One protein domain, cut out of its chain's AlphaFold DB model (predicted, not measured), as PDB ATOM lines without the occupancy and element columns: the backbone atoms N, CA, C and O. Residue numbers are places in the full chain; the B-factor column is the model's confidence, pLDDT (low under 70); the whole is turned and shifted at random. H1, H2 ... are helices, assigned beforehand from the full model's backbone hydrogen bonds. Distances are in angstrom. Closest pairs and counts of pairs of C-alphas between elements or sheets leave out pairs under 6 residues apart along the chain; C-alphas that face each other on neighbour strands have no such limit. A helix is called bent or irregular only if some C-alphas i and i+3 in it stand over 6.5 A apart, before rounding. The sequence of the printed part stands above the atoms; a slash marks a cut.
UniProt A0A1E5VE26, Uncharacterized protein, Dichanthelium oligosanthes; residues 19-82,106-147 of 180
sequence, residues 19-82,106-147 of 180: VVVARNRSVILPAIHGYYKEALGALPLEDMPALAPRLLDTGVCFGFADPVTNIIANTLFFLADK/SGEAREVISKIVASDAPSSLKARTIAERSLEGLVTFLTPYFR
ATOM      1  N   VAL A  19     199.623 216.146 224.381       79.19
ATOM      2  CA  VAL A  19     198.791 215.067 224.936       79.19
ATOM      3  C   VAL A  19     199.434 214.484 226.195       79.19
ATOM      4  O   VAL A  19     198.761 214.285 227.209       79.19
ATOM      5  N   VAL A  20     200.752 214.265 226.170       78.31
ATOM      6  CA  VAL A  20     201.521 213.787 227.332       78.31
ATOM      7  C   VAL A  20     201.557 214.850 228.430       78.31
ATOM      8  O   VAL A  20     201.352 214.528 229.599       78.31
ATOM      9  N   VAL A  21     201.735 216.126 228.074       79.56
ATOM     10  CA  VAL A  21     201.668 217.241 229.032       79.56
ATOM     11  C   VAL A  21     200.286 217.311 229.686       79.56
ATOM     12  O   VAL A  21     200.207 217.381 230.913       79.56
ATOM     13  N   ALA A  22     199.199 217.237 228.914       82.06
ATOM     14  CA  ALA A  22     197.835 217.242 229.445       82.06
ATOM     15  C   ALA A  22     197.571 216.052 230.386       82.06
ATOM     16  O   ALA A  22     197.045 216.246 231.483       82.06
ATOM     17  N   ARG A  23     198.012 214.843 230.009       86.62
ATOM     18  CA  ARG A  23     197.922 213.635 230.850       86.62
ATOM     19  C   ARG A  23     198.721 213.763 232.149       86.62
ATOM     20  O   ARG A  23     198.249 213.356 233.204       86.62
ATOM     21  N   ASN A  24     199.912 214.354 232.102       86.31
ATOM     22  CA  ASN A  24     200.702 214.591 233.310       86.31
ATOM     23  C   ASN A  24     200.016 215.625 234.221       86.31
ATOM     24  O   ASN A  24     199.962 215.425 235.432       86.31
ATOM     25  N   ARG A  25     199.418 216.691 233.660       87.44
ATOM     26  CA  ARG A  25     198.628 217.665 234.441       87.44
ATOM     27  C   ARG A  25     197.429 217.005 235.132       87.44
ATOM     28  O   ARG A  25     197.214 217.288 236.308       87.44
ATOM     29  N   SER A  26     196.689 216.119 234.458       85.94
ATOM     30  CA  SER A  26     195.515 215.458 235.053       85.94
ATOM     31  C   SER A  26     195.855 214.453 236.160       85.94
ATOM     32  O   SER A  26     195.017 214.217 237.022       85.94
ATOM     33  N   VAL A  27     197.078 213.909 236.188       89.81
ATOM     34  CA  VAL A  27     197.567 213.059 237.292       89.81
ATOM     35  C   VAL A  27     198.142 213.892 238.444       89.81
ATOM     36  O   VAL A  27     197.900 213.581 239.609       89.81
ATOM     37  N   ILE A  28     198.892 214.958 238.148       91.31
ATOM     38  CA  ILE A  28     199.607 215.736 239.174       91.31
ATOM     39  C   ILE A  28     198.675 216.697 239.929       91.31
ATOM     40  O   ILE A  28     198.838 216.868 241.136       91.31
ATOM     41  N   LEU A  29     197.692 217.320 239.263       90.62
ATOM     42  CA  LEU A  29     196.795 218.276 239.925       90.62
ATOM     43  C   LEU A  29     196.009 217.647 241.098       90.62
ATOM     44  O   LEU A  29     196.068 218.225 242.182       90.62
ATOM     45  N   PRO A  30     195.375 216.459 240.979       90.25
ATOM     46  CA  PRO A  30     194.738 215.792 242.119       90.25
ATOM     47  C   PRO A  30     195.677 215.556 243.313       90.25
ATOM     48  O   PRO A  30     195.271 215.763 244.455       90.25
ATOM     49  N   ALA A  31     196.944 215.199 243.070       92.12
ATOM     50  CA  ALA A  31     197.935 215.045 244.139       92.12
ATOM     51  C   ALA A  31     198.241 216.385 244.835       92.12
ATOM     52  O   ALA A  31     198.265 216.451 246.062       92.12
ATOM     53  N   ILE A  32     198.388 217.473 244.066       93.31
ATOM     54  CA  ILE A  32     198.563 218.828 244.616       93.31
ATOM     55  C   ILE A  32     197.345 219.248 245.457       93.31
ATOM     56  O   ILE A  32     197.520 219.779 246.553       93.31
ATOM     57  N   HIS A  33     196.118 218.976 245.000       90.81
ATOM     58  CA  HIS A  33     194.902 219.222 245.788       90.81
ATOM     59  C   HIS A  33     194.882 218.413 247.100       90.81
ATOM     60  O   HIS A  33     194.452 218.939 248.128       90.81
ATOM     61  N   GLY A  34     195.408 217.183 247.095       91.94
ATOM     62  CA  GLY A  34     195.633 216.380 248.301       91.94
ATOM     63  C   GLY A  34     196.520 217.093 249.329       91.94
ATOM     64  O   GLY A  34     196.098 217.276 250.469       91.94
ATOM     65  N   TYR A  35     197.690 217.589 248.910       95.12
ATOM     66  CA  TYR A  35     198.596 218.335 249.795       95.12
ATOM     67  C   TYR A  35     197.977 219.638 250.324       95.12
ATOM     68  O   TYR A  35     198.187 219.992 251.483       95.12
ATOM     69  N   TYR A  36     197.165 220.337 249.519       93.25
ATOM     70  CA  TYR A  36     196.400 221.489 250.011       93.25
ATOM     71  C   TYR A  36     195.386 221.097 251.082       93.25
ATOM     72  O   TYR A  36     195.284 221.794 252.087       93.25
ATOM     73  N   LYS A  37     194.662 219.986 250.912       91.88
ATOM     74  CA  LYS A  37     193.708 219.495 251.916       91.88
ATOM     75  C   LYS A  37     194.396 219.156 253.244       91.88
ATOM     76  O   LYS A  37     193.850 219.470 254.298       91.88
ATOM     77  N   GLU A  38     195.586 218.566 253.194       94.06
ATOM     78  CA  GLU A  38     196.390 218.255 254.381       94.06
ATOM     79  C   GLU A  38     196.912 219.528 255.070       94.06
ATOM     80  O   GLU A  38     196.666 219.733 256.259       94.06
ATOM     81  N   ALA A  39     197.519 220.450 254.313       94.12
ATOM     82  CA  ALA A  39     197.995 221.731 254.841       94.12
ATOM     83  C   ALA A  39     196.864 222.589 255.444       94.12
ATOM     84  O   ALA A  39     197.070 223.271 256.447       94.12
ATOM     85  N   LEU A  40     195.657 222.533 254.872       90.69
ATOM     86  CA  LEU A  40     194.462 223.190 255.410       90.69
ATOM     87  C   LEU A  40     194.024 222.623 256.766       90.69
ATOM     88  O   LEU A  40     193.505 223.380 257.580       90.69
ATOM     89  N   GLY A  41     194.245 221.330 257.019       90.50
ATOM     90  CA  GLY A  41     193.996 220.708 258.324       90.50
ATOM     91  C   GLY A  41     195.047 221.058 259.385       90.50
ATOM     92  O   GLY A  41     194.749 220.993 260.573       90.50
ATOM     93  N   ALA A  42     196.255 221.447 258.967       91.56
ATOM     94  CA  ALA A  42     197.358 221.824 259.855       91.56
ATOM     95  C   ALA A  42     197.439 223.337 260.154       91.56
ATOM     96  O   ALA A  42     198.043 223.740 261.148       91.56
ATOM     97  N   LEU A  43     196.866 224.192 259.300       90.81
ATOM     98  CA  LEU A  43     196.885 225.648 259.475       90.81
ATOM     99  C   LEU A  43     195.763 226.127 260.420       90.81
ATOM    100  O   LEU A  43     194.608 225.753 260.221       90.81
ATOM    101  N   PRO A  44     196.039 227.051 261.366       87.81
ATOM    102  CA  PRO A  44     195.029 227.614 262.268       87.81
ATOM    103  C   PRO A  44     194.171 228.673 261.548       87.81
ATOM    104  O   PRO A  44     194.202 229.863 261.867       87.81
ATOM    105  N   LEU A  45     193.428 228.264 260.516       84.50
ATOM    106  CA  LEU A  45     192.611 229.172 259.701       84.50
ATOM    107  C   LEU A  45     191.388 229.720 260.439       84.50
ATOM    108  O   LEU A  45     190.904 230.793 260.062       84.50
ATOM    109  N   GLU A  46     190.896 229.014 261.460       82.06
ATOM    110  CA  GLU A  46     189.787 229.477 262.299       82.06
ATOM    111  C   GLU A  46     190.233 230.513 263.330       82.06
ATOM    112  O   GLU A  46     189.651 231.597 263.372       82.06
ATOM    113  N   ASP A  47     191.327 230.258 264.052       85.44
ATOM    114  CA  ASP A  47     191.892 231.226 265.001       85.44
ATOM    115  C   ASP A  47     192.532 232.429 264.287       85.44
ATOM    116  O   ASP A  47     192.484 233.563 264.771       85.44
ATOM    117  N   MET A  48     193.106 232.212 263.094       85.00
ATOM    118  CA  MET A  48     193.748 233.250 262.290       85.00
ATOM    119  C   MET A  48     193.208 233.304 260.841       85.00
ATOM    120  O   MET A  48     193.919 232.986 259.882       85.00
ATOM    121  N   PRO A  49     191.995 233.855 260.614       83.12
ATOM    122  CA  PRO A  49     191.404 234.016 259.274       83.12
ATOM    123  C   PRO A  49     192.200 234.942 258.333       83.12
ATOM    124  O   PRO A  49     191.930 235.007 257.129       83.12
ATOM    125  N   ALA A  50     193.197 235.662 258.857       83.81
ATOM    126  CA  ALA A  50     194.161 236.432 258.074       83.81
ATOM    127  C   ALA A  50     195.133 235.553 257.257       83.81
ATOM    128  O   ALA A  50     195.746 236.060 256.316       83.81
ATOM    129  N   LEU A  51     195.250 234.257 257.579       86.56
ATOM    130  CA  LEU A  51     196.040 233.287 256.819       86.56
ATOM    131  C   LEU A  51     195.367 232.875 255.505       86.56
ATOM    132  O   LEU A  51     196.065 232.698 254.516       86.56
ATOM    133  N   ALA A  52     194.033 232.797 255.440       86.75
ATOM    134  CA  ALA A  52     193.309 232.385 254.230       86.75
ATOM    135  C   ALA A  52     193.700 233.171 252.950       86.75
ATOM    136  O   ALA A  52     194.055 232.539 251.953       86.75
ATOM    137  N   PRO A  53     193.723 234.523 252.935       85.50
ATOM    138  CA  PRO A  53     194.166 235.267 251.754       85.50
ATOM    139  C   PRO A  53     195.679 235.175 251.500       85.50
ATOM    140  O   PRO A  53     196.104 235.464 250.390       85.50
ATOM    141  N   ARG A  54     196.493 234.781 252.493       86.94
ATOM    142  CA  ARG A  54     197.936 234.534 252.314       86.94
ATOM    143  C   ARG A  54     198.192 233.178 251.684       86.94
ATOM    144  O   ARG A  54     198.966 233.098 250.743       86.94
ATOM    145  N   LEU A  55     197.480 232.148 252.144       89.94
ATOM    146  CA  LEU A  55     197.517 230.812 251.567       89.94
ATOM    147  C   LEU A  55     197.280 230.890 250.058       89.94
ATOM    148  O   LEU A  55     198.092 230.368 249.314       89.94
ATOM    149  N   LEU A  56     196.251 231.619 249.605       87.62
ATOM    150  CA  LEU A  56     195.943 231.789 248.176       87.62
ATOM    151  C   LEU A  56     196.952 232.625 247.367       87.62
ATOM    152  O   LEU A  56     196.961 232.537 246.136       87.62
ATOM    153  N   ASP A  57     197.758 233.455 248.027       86.25
ATOM    154  CA  ASP A  57     198.695 234.376 247.377       86.25
ATOM    155  C   ASP A  57     200.112 233.786 247.323       86.25
ATOM    156  O   ASP A  57     200.705 233.694 246.248       86.25
ATOM    157  N   THR A  58     200.616 233.314 248.469       89.44
ATOM    158  CA  THR A  58     201.998 232.846 248.659       89.44
ATOM    159  C   THR A  58     202.126 231.364 248.991       89.44
ATOM    160  O   THR A  58     203.222 230.836 248.847       89.44
ATOM    161  N   GLY A  59     201.061 230.671 249.410       92.12
ATOM    162  CA  GLY A  59     201.090 229.288 249.914       92.12
ATOM    163  C   GLY A  59     201.304 228.205 248.849       92.12
ATOM    164  O   GLY A  59     200.530 227.255 248.756       92.12
ATOM    165  N   VAL A  60     202.322 228.356 248.006       93.38
ATOM    166  CA  VAL A  60     202.692 227.413 246.942       93.38
ATOM    167  C   VAL A  60     203.405 226.174 247.495       93.38
ATOM    168  O   VAL A  60     204.103 226.255 248.505       93.38
ATOM    169  N   CYS A  61     203.253 225.025 246.828       94.31
ATOM    170  CA  CYS A  61     203.744 223.729 247.322       94.31
ATOM    171  C   CYS A  61     205.138 223.313 246.808       94.31
ATOM    172  O   CYS A  61     205.581 222.196 247.081       94.31
ATOM    173  N   PHE A  62     205.829 224.175 246.055       92.56
ATOM    174  CA  PHE A  62     207.196 223.925 245.583       92.56
ATOM    175  C   PHE A  62     208.236 224.552 246.522       92.56
ATOM    176  O   PHE A  62     208.002 225.602 247.121       92.56
ATOM    177  N   GLY A  63     209.391 223.899 246.636       90.25
ATOM    178  CA  GLY A  63     210.450 224.233 247.583       90.25
ATOM    179  C   GLY A  63     211.387 223.042 247.785       90.25
ATOM    180  O   GLY A  63     211.390 222.112 246.979       90.25
ATOM    181  N   PHE A  64     212.180 223.075 248.859       89.81
ATOM    182  CA  PHE A  64     213.110 221.993 249.216       89.81
ATOM    183  C   PHE A  64     212.547 220.990 250.235       89.81
ATOM    184  O   PHE A  64     213.096 219.897 250.355       89.81
ATOM    185  N   ALA A  65     211.489 221.346 250.970       93.38
ATOM    186  CA  ALA A  65     210.797 220.428 251.874       93.38
ATOM    187  C   ALA A  65     209.706 219.640 251.126       93.38
ATOM    188  O   ALA A  65     209.508 219.817 249.918       93.38
ATOM    189  N   ASP A  66     208.976 218.787 251.842       95.25
ATOM    190  CA  ASP A  66     207.774 218.152 251.307       95.25
ATOM    191  C   ASP A  66     206.691 219.200 250.938       95.25
ATOM    192  O   ASP A  66     206.718 220.339 251.425       95.25
ATOM    193  N   PRO A  67     205.721 218.851 250.070       95.44
ATOM    194  CA  PRO A  67     204.730 219.805 249.582       95.44
ATOM    195  C   PRO A  67     203.868 220.452 250.673       95.44
ATOM    196  O   PRO A  67     203.492 221.613 250.517       95.44
ATOM    197  N   VAL A  68     203.566 219.740 251.762       96.06
ATOM    198  CA  VAL A  68     202.701 220.221 252.851       96.06
ATOM    199  C   VAL A  68     203.466 221.221 253.713       96.06
ATOM    200  O   VAL A  68     202.990 222.340 253.923       96.06
ATOM    201  N   THR A  69     204.698 220.888 254.104       96.00
ATOM    202  CA  THR A  69     205.611 221.809 254.796       96.00
ATOM    203  C   THR A  69     205.872 223.068 253.968       96.00
ATOM    204  O   THR A  69     205.828 224.166 254.522       96.00
ATOM    205  N   ASN A  70     206.065 222.953 252.645       95.19
ATOM    206  CA  ASN A  70     206.215 224.120 251.764       95.19
ATOM    207  C   ASN A  70     204.967 225.027 251.809       95.19
ATOM    208  O   ASN A  70     205.107 226.235 252.003       95.19
ATOM    209  N   ILE A  71     203.750 224.473 251.691       94.56
ATOM    210  CA  ILE A  71     202.497 225.256 251.761       94.56
ATOM    211  C   ILE A  71     202.385 225.988 253.107       94.56
ATOM    212  O   ILE A  71     202.090 227.188 253.134       94.56
ATOM    213  N   ILE A  72     202.628 225.286 254.218       93.62
ATOM    214  CA  ILE A  72     202.527 225.840 255.575       93.62
ATOM    215  C   ILE A  72     203.564 226.954 255.772       93.62
ATOM    216  O   ILE A  72     203.197 228.080 256.115       93.62
ATOM    217  N   ALA A  73     204.841 226.683 255.488       93.00
ATOM    218  CA  ALA A  73     205.927 227.646 255.648       93.00
ATOM    219  C   ALA A  73     205.701 228.911 254.803       93.00
ATOM    220  O   ALA A  73     205.727 230.022 255.337       93.00
ATOM    221  N   ASN A  74     205.373 228.751 253.516       92.06
ATOM    222  CA  ASN A  74     205.126 229.864 252.595       92.06
ATOM    223  C   ASN A  74     203.874 230.692 252.964       92.06
ATOM    224  O   ASN A  74     203.760 231.859 252.580       92.06
ATOM    225  N   THR A  75     202.938 230.118 253.730       91.38
ATOM    226  CA  THR A  75     201.758 230.822 254.266       91.38
ATOM    227  C   THR A  75     202.078 231.591 255.557       91.38
ATOM    228  O   THR A  75     201.579 232.704 255.760       91.38
ATOM    229  N   LEU A  76     202.917 231.023 256.431       88.06
ATOM    230  CA  LEU A  76     203.242 231.578 257.751       88.06
ATOM    231  C   LEU A  76     204.354 232.638 257.735       88.06
ATOM    232  O   LEU A  76     204.336 233.523 258.593       88.06
ATOM    233  N   PHE A  77     205.279 232.603 256.765       73.38
ATOM    234  CA  PHE A  77     206.509 233.420 256.734       73.38
ATOM    235  C   PHE A  77     206.298 234.939 256.919       73.38
ATOM    236  O   PHE A  77     207.188 235.648 257.375       73.38
ATOM    237  N   PHE A  78     205.098 235.454 256.633       56.75
ATOM    238  CA  PHE A  78     204.760 236.875 256.765       56.75
ATOM    239  C   PHE A  78     204.073 237.271 258.087       56.75
ATOM    240  O   PHE A  78     203.518 238.372 258.166       56.75
ATOM    241  N   LEU A  79     204.000 236.409 259.112       55.84
ATOM    242  CA  LEU A  79     203.442 236.801 260.422       55.84
ATOM    243  C   LEU A  79     204.307 237.857 261.125       55.84
ATOM    244  O   LEU A  79     203.778 238.891 261.513       55.84
ATOM    245  N   ALA A  80     205.619 237.625 261.216       49.25
ATOM    246  CA  ALA A  80     206.530 238.414 262.053       49.25
ATOM    247  C   ALA A  80     206.691 239.892 261.629       49.25
ATOM    248  O   ALA A  80     207.022 240.744 262.446       49.25
ATOM    249  N   ASP A  81     206.434 240.214 260.360       48.88
ATOM    250  CA  ASP A  81     206.817 241.488 259.727       48.88
ATOM    251  C   ASP A  81     205.652 242.505 259.621       48.88
ATOM    252  O   ASP A  81     205.509 243.276 258.662       48.88
ATOM    253  N   LYS A  82     204.691 242.432 260.550       49.62
ATOM    254  CA  LYS A  82     203.515 243.332 260.594       49.62
ATOM    255  C   LYS A  82     203.297 244.011 261.946       49.62
ATOM    256  O   LYS A  82     202.489 244.937 261.991       49.62
ATOM    257  N   SER A 106     189.348 238.127 252.907       73.69
ATOM    258  CA  SER A 106     189.426 236.935 253.766       73.69
ATOM    259  C   SER A 106     188.202 236.019 253.608       73.69
ATOM    260  O   SER A 106     188.369 234.807 253.509       73.69
ATOM    261  N   GLY A 107     186.990 236.581 253.498       74.56
ATOM    262  CA  GLY A 107     185.775 235.806 253.209       74.56
ATOM    263  C   GLY A 107     185.801 235.160 251.820       74.56
ATOM    264  O   GLY A 107     185.581 233.961 251.694       74.56
ATOM    265  N   GLU A 108     186.164 235.937 250.795       77.56
ATOM    266  CA  GLU A 108     186.357 235.456 249.419       77.56
ATOM    267  C   GLU A 108     187.458 234.382 249.347       77.56
ATOM    268  O   GLU A 108     187.290 233.355 248.691       77.56
ATOM    269  N   ALA A 109     188.551 234.553 250.100       77.44
ATOM    270  CA  ALA A 109     189.608 233.553 250.183       77.44
ATOM    271  C   ALA A 109     189.141 232.244 250.833       77.44
ATOM    272  O   ALA A 109     189.461 231.173 250.324       77.44
ATOM    273  N   ARG A 110     188.354 232.305 251.917       77.62
ATOM    274  CA  ARG A 110     187.742 231.111 252.526       77.62
ATOM    275  C   ARG A 110     186.815 230.387 251.542       77.62
ATOM    276  O   ARG A 110     186.884 229.169 251.444       77.62
ATOM    277  N   GLU A 111     186.018 231.112 250.756       79.75
ATOM    278  CA  GLU A 111     185.163 230.514 249.720       79.75
ATOM    279  C   GLU A 111     185.980 229.809 248.618       79.75
ATOM    280  O   GLU A 111     185.653 228.694 248.205       79.75
ATOM    281  N   VAL A 112     187.073 230.426 248.157       74.62
ATOM    282  CA  VAL A 112     187.983 229.824 247.166       74.62
ATOM    283  C   VAL A 112     188.728 228.614 247.744       74.62
ATOM    284  O   VAL A 112     188.887 227.619 247.042       74.62
ATOM    285  N   ILE A 113     189.114 228.642 249.021       78.38
ATOM    286  CA  ILE A 113     189.667 227.481 249.738       78.38
ATOM    287  C   ILE A 113     188.658 226.326 249.761       78.38
ATOM    288  O   ILE A 113     189.007 225.212 249.369       78.38
ATOM    289  N   SER A 114     187.394 226.588 250.107       77.50
ATOM    290  CA  SER A 114     186.337 225.572 250.047       77.50
ATOM    291  C   SER A 114     186.170 224.990 248.639       77.50
ATOM    292  O   SER A 114     185.943 223.793 248.506       77.50
ATOM    293  N   LYS A 115     186.352 225.791 247.578       74.44
ATOM    294  CA  LYS A 115     186.327 225.318 246.179       74.44
ATOM    295  C   LYS A 115     187.545 224.467 245.797       74.44
ATOM    296  O   LYS A 115     187.387 223.516 245.038       74.44
ATOM    297  N   ILE A 116     188.733 224.758 246.338       73.06
ATOM    298  CA  ILE A 116     189.937 223.919 246.162       73.06
ATOM    299  C   ILE A 116     189.721 222.536 246.796       73.06
ATOM    300  O   ILE A 116     190.094 221.528 246.194       73.06
ATOM    301  N   VAL A 117     189.076 222.484 247.968       65.88
ATOM    302  CA  VAL A 117     188.715 221.236 248.666       65.88
ATOM    303  C   VAL A 117     187.562 220.497 247.978       65.88
ATOM    304  O   VAL A 117     187.590 219.272 247.905       65.88
ATOM    305  N   ALA A 118     186.566 221.221 247.458       65.25
ATOM    306  CA  ALA A 118     185.386 220.645 246.807       65.25
ATOM    307  C   ALA A 118     185.646 220.085 245.396       65.25
ATOM    308  O   ALA A 118     184.776 219.404 244.873       65.25
ATOM    309  N   SER A 119     186.820 220.355 244.804       58.44
ATOM    310  CA  SER A 119     187.367 219.665 243.624       58.44
ATOM    311  C   SER A 119     186.375 219.427 242.473       58.44
ATOM    312  O   SER A 119     186.072 218.277 242.183       58.44
ATOM    313  N   ASP A 120     185.924 220.492 241.795       50.66
ATOM    314  CA  ASP A 120     185.317 220.384 240.442       50.66
ATOM    315  C   ASP A 120     185.087 221.735 239.725       50.66
ATOM    316  O   ASP A 120     184.844 221.778 238.520       50.66
ATOM    317  N   ALA A 121     185.155 222.875 240.425       48.34
ATOM    318  CA  ALA A 121     184.836 224.170 239.820       48.34
ATOM    319  C   ALA A 121     185.949 224.681 238.871       48.34
ATOM    320  O   ALA A 121     187.049 224.977 239.349       48.34
ATOM    321  N   PRO A 122     185.677 224.911 237.567       44.59
ATOM    322  CA  PRO A 122     186.618 225.596 236.687       44.59
ATOM    323  C   PRO A 122     186.700 227.072 237.094       44.59
ATOM    324  O   PRO A 122     185.816 227.876 236.781       44.59
ATOM    325  N   SER A 123     187.757 227.451 237.818       48.59
ATOM    326  CA  SER A 123     187.994 228.858 238.144       48.59
ATOM    327  C   SER A 123     188.181 229.656 236.855       48.59
ATOM    328  O   SER A 123     188.858 229.221 235.927       48.59
ATOM    329  N   SER A 124     187.546 230.830 236.788       43.69
ATOM    330  CA  SER A 124     187.465 231.653 235.574       43.69
ATOM    331  C   SER A 124     188.811 231.794 234.848       43.69
ATOM    332  O   SER A 124     189.822 232.031 235.505       43.69
ATOM    333  N   LEU A 125     188.796 231.779 233.508       38.72
ATOM    334  CA  LEU A 125     189.958 231.772 232.591       38.72
ATOM    335  C   LEU A 125     191.084 232.811 232.834       38.72
ATOM    336  O   LEU A 125     192.109 232.761 232.159       38.72
ATOM    337  N   LYS A 126     190.906 233.774 233.747       43.41
ATOM    338  CA  LYS A 126     191.904 234.788 234.139       43.41
ATOM    339  C   LYS A 126     192.559 234.538 235.504       43.41
ATOM    340  O   LYS A 126     193.584 235.147 235.790       43.41
ATOM    341  N   ALA A 127     191.994 233.671 236.340       54.66
ATOM    342  CA  ALA A 127     192.492 233.360 237.675       54.66
ATOM    343  C   ALA A 127     192.923 231.889 237.732       54.66
ATOM    344  O   ALA A 127     192.106 231.011 238.014       54.66
ATOM    345  N   ARG A 128     194.216 231.638 237.468       69.81
ATOM    346  CA  ARG A 128     194.839 230.326 237.710       69.81
ATOM    347  C   ARG A 128     194.659 229.939 239.171       69.81
ATOM    348  O   ARG A 128     194.925 230.763 240.056       69.81
ATOM    349  N   THR A 129     194.245 228.697 239.410       86.12
ATOM    350  CA  THR A 129     194.151 228.141 240.765       86.12
ATOM    351  C   THR A 129     195.526 228.135 241.429       86.12
ATOM    352  O   THR A 129     196.564 228.145 240.759       86.12
ATOM    353  N   ILE A 130     195.567 228.068 242.760       87.88
ATOM    354  CA  ILE A 130     196.855 227.922 243.440       87.88
ATOM    355  C   ILE A 130     197.534 226.579 243.124       87.88
ATOM    356  O   ILE A 130     198.756 226.531 243.019       87.88
ATOM    357  N   ALA A 131     196.765 225.516 242.863       88.81
ATOM    358  CA  ALA A 131     197.309 224.238 242.413       88.81
ATOM    359  C   ALA A 131     198.035 224.362 241.059       88.81
ATOM    360  O   ALA A 131     199.131 223.828 240.895       88.81
ATOM    361  N   GLU A 132     197.487 225.135 240.115       89.06
ATOM    362  CA  GLU A 132     198.152 225.437 238.842       89.06
ATOM    363  C   GLU A 132     199.405 226.297 239.019       89.06
ATOM    364  O   GLU A 132     200.433 225.980 238.422       89.06
ATOM    365  N   ARG A 133     199.359 227.342 239.862       91.19
ATOM    366  CA  ARG A 133     200.550 228.152 240.192       91.19
ATOM    367  C   ARG A 133     201.654 227.289 240.801       91.19
ATOM    368  O   ARG A 133     202.819 227.436 240.444       91.19
ATOM    369  N   SER A 134     201.282 226.371 241.691       93.12
ATOM    370  CA  SER A 134     202.198 225.424 242.321       93.12
ATOM    371  C   SER A 134     202.796 224.438 241.322       93.12
ATOM    372  O   SER A 134     203.996 224.195 241.371       93.12
ATOM    373  N   LEU A 135     202.008 223.928 240.371       91.56
ATOM    374  CA  LEU A 135     202.507 223.074 239.291       91.56
ATOM    375  C   LEU A 135     203.474 223.819 238.356       91.56
ATOM    376  O   LEU A 135     204.530 223.296 238.008       91.56
ATOM    377  N   GLU A 136     203.135 225.042 237.955       90.62
ATOM    378  CA  GLU A 136     203.986 225.880 237.100       90.62
ATOM    379  C   GLU A 136     205.290 226.263 237.804       90.62
ATOM    380  O   GLU A 136     206.369 226.185 237.210       90.62
ATOM    381  N   GLY A 137     205.205 226.614 239.087       91.06
ATOM    382  CA  GLY A 137     206.359 226.864 239.938       91.06
ATOM    383  C   GLY A 137     207.211 225.617 240.161       91.06
ATOM    384  O   GLY A 137     208.428 225.719 240.087       91.06
ATOM    385  N   LEU A 138     206.611 224.432 240.312       91.44
ATOM    386  CA  LEU A 138     207.332 223.159 240.391       91.44
ATOM    387  C   LEU A 138     208.074 222.846 239.085       91.44
ATOM    388  O   LEU A 138     209.251 222.503 239.125       91.44
ATOM    389  N   VAL A 139     207.437 223.016 237.922       88.88
ATOM    390  CA  VAL A 139     208.105 222.862 236.615       88.88
ATOM    391  C   VAL A 139     209.264 223.854 236.486       88.88
ATOM    392  O   VAL A 139     210.376 223.460 236.131       88.88
ATOM    393  N   THR A 140     209.030 225.126 236.812       89.56
ATOM    394  CA  THR A 140     210.042 226.193 236.733       89.56
ATOM    395  C   THR A 140     211.195 225.958 237.705       89.56
ATOM    396  O   THR A 140     212.347 226.185 237.347       89.56
ATOM    397  N   PHE A 141     210.898 225.467 238.909       88.31
ATOM    398  CA  PHE A 141     211.879 225.115 239.927       88.31
ATOM    399  C   PHE A 141     212.697 223.901 239.502       88.31
ATOM    400  O   PHE A 141     213.912 223.983 239.536       88.31
ATOM    401  N   LEU A 142     212.081 222.806 239.041       86.19
ATOM    402  CA  LEU A 142     212.783 221.550 238.743       86.19
ATOM    403  C   LEU A 142     213.557 221.555 237.414       86.19
ATOM    404  O   LEU A 142     214.612 220.923 237.323       86.19
ATOM    405  N   THR A 143     213.085 222.280 236.394       84.25
ATOM    406  CA  THR A 143     213.743 222.385 235.074       84.25
ATOM    407  C   THR A 143     215.246 222.743 235.148       84.25
ATOM    408  O   THR A 143     216.041 222.071 234.484       84.25
ATOM    409  N   PRO A 144     215.694 223.746 235.936       81.50
ATOM    410  CA  PRO A 144     217.113 224.080 236.073       81.50
ATOM    411  C   PRO A 144     217.934 223.116 236.947       81.50
ATOM    412  O   PRO A 144     219.152 223.099 236.779       81.50
ATOM    413  N   TYR A 145     217.332 222.302 237.824       75.94
ATOM    414  CA  TYR A 145     218.072 221.261 238.566       75.94
ATOM    415  C   TYR A 145     218.283 220.030 237.681       75.94
ATOM    416  O   TYR A 145     219.384 219.492 237.594       75.94
ATOM    417  N   PHE A 146     217.254 219.628 236.931       72.00
ATOM    418  CA  PHE A 146     217.287 218.445 236.073       72.00
ATOM    419  C   PHE A 146     217.634 218.750 234.607       72.00
ATOM    420  O   PHE A 146     217.068 218.166 233.678       72.00
ATOM    421  N   ARG A 147     218.648 219.593 234.365       64.62
ATOM    422  CA  ARG A 147     219.164 219.881 233.003       64.62
ATOM    423  C   ARG A 147     219.733 218.655 232.273       64.62
ATOM    424  O   ARG A 147     220.032 218.737 231.082       64.62
TER     425      ARG A 147
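Overview. This is residues 19 to 82 and 106 to 147 of the 180 residues of an uncharacterized protein of Dichanthelium oligosanthes (UniProt A0A1E5VE26). Four helices form a small four-sided ring: the long helix H1 makes one side, the short H2 the opposite side, and H3 and H4 join the two. H5 packs on H1 near its residues 28 to 33 and runs off steeply from it, and residues 19 to 24 of H1 stick out free. The printed part has 106 residues with five named helices, H1 to H5 in order along the chain, and no named strand; its class is all helix, the helices mostly crossed. It is compact, with a radius of gyration of the C-alphas of 14.0 A and spans of 43 by 31 by 24 A.

Along the chain. H1 covers residues 19 to 42 and measures 35.6 A, from C-alpha 19 at (198.791, 215.067, 224.936) to C-alpha 42 at (197.358, 221.824, 259.855). It is neither bent nor irregular, but only just: C-alphas 27 and 30 are 6.2 A apart. H2 is residues 52 to 58, and H3 is residues 67 to 76, 14.4 A long. H4, residues 106 to 118, is 18.2 A long. H5, residues 130 to 145, is 22.8 A long and ends at C-alpha 145 (218.072, 221.261, 238.566); it is only just irregular, with C-alphas 141 and 144 6.6 A apart.

Arrangement. H1 is the hub, touching three helices. Its residues 32 to 42 alone touch H3, at a steep tilt of 55 degrees, the same way; the closest C-alphas are those of Ala 39 and Val 68, 5.3 A apart. Its residues 33 to 37 touch residues 116 to 117 of H4, at a steep tilt of 58 degrees, opposite ways, with the C-alphas of Lys 37 and Val 117 closest at 6.2 A. Its residues 28 to 33 touch residues 131 to 135 of H5, at a steep tilt of 67 degrees, opposite ways, with the C-alphas of Ile 32 and Ala 131 closest at 6.0 A. H2 touches H3, only just about perpendicular at 72 degrees, with the C-alphas of Leu 55 and Thr 75 closest at 5.0 A. H2 also touches H4, about perpendicular at 78 degrees, with the C-alphas of Pro 53 and Ala 109 closest at 5.1 A. H2 and H5 are close but not clearly touching; H3 and H5 are apart, and so are H1 and H2. Each O i to N i+4 pair is within hydrogen-bond range in H3 and H4, against 18 of 20 in H1, 2 of 3 in H2 and 10 of 12 in H5.

Size, cuts and confidence. The C-alphas farthest apart, those of Val 19 and Lys 82, are 45.7 A from each other. Residues 83 to 105 are not printed, and C-alphas 82 and 106 across the cut are 16.9 A apart. The link from H4 to H5, 11 residues, is long. The mean pLDDT of the printed part is 81.4; residues 78 to 82, 117 to 128 and 147 are under 70.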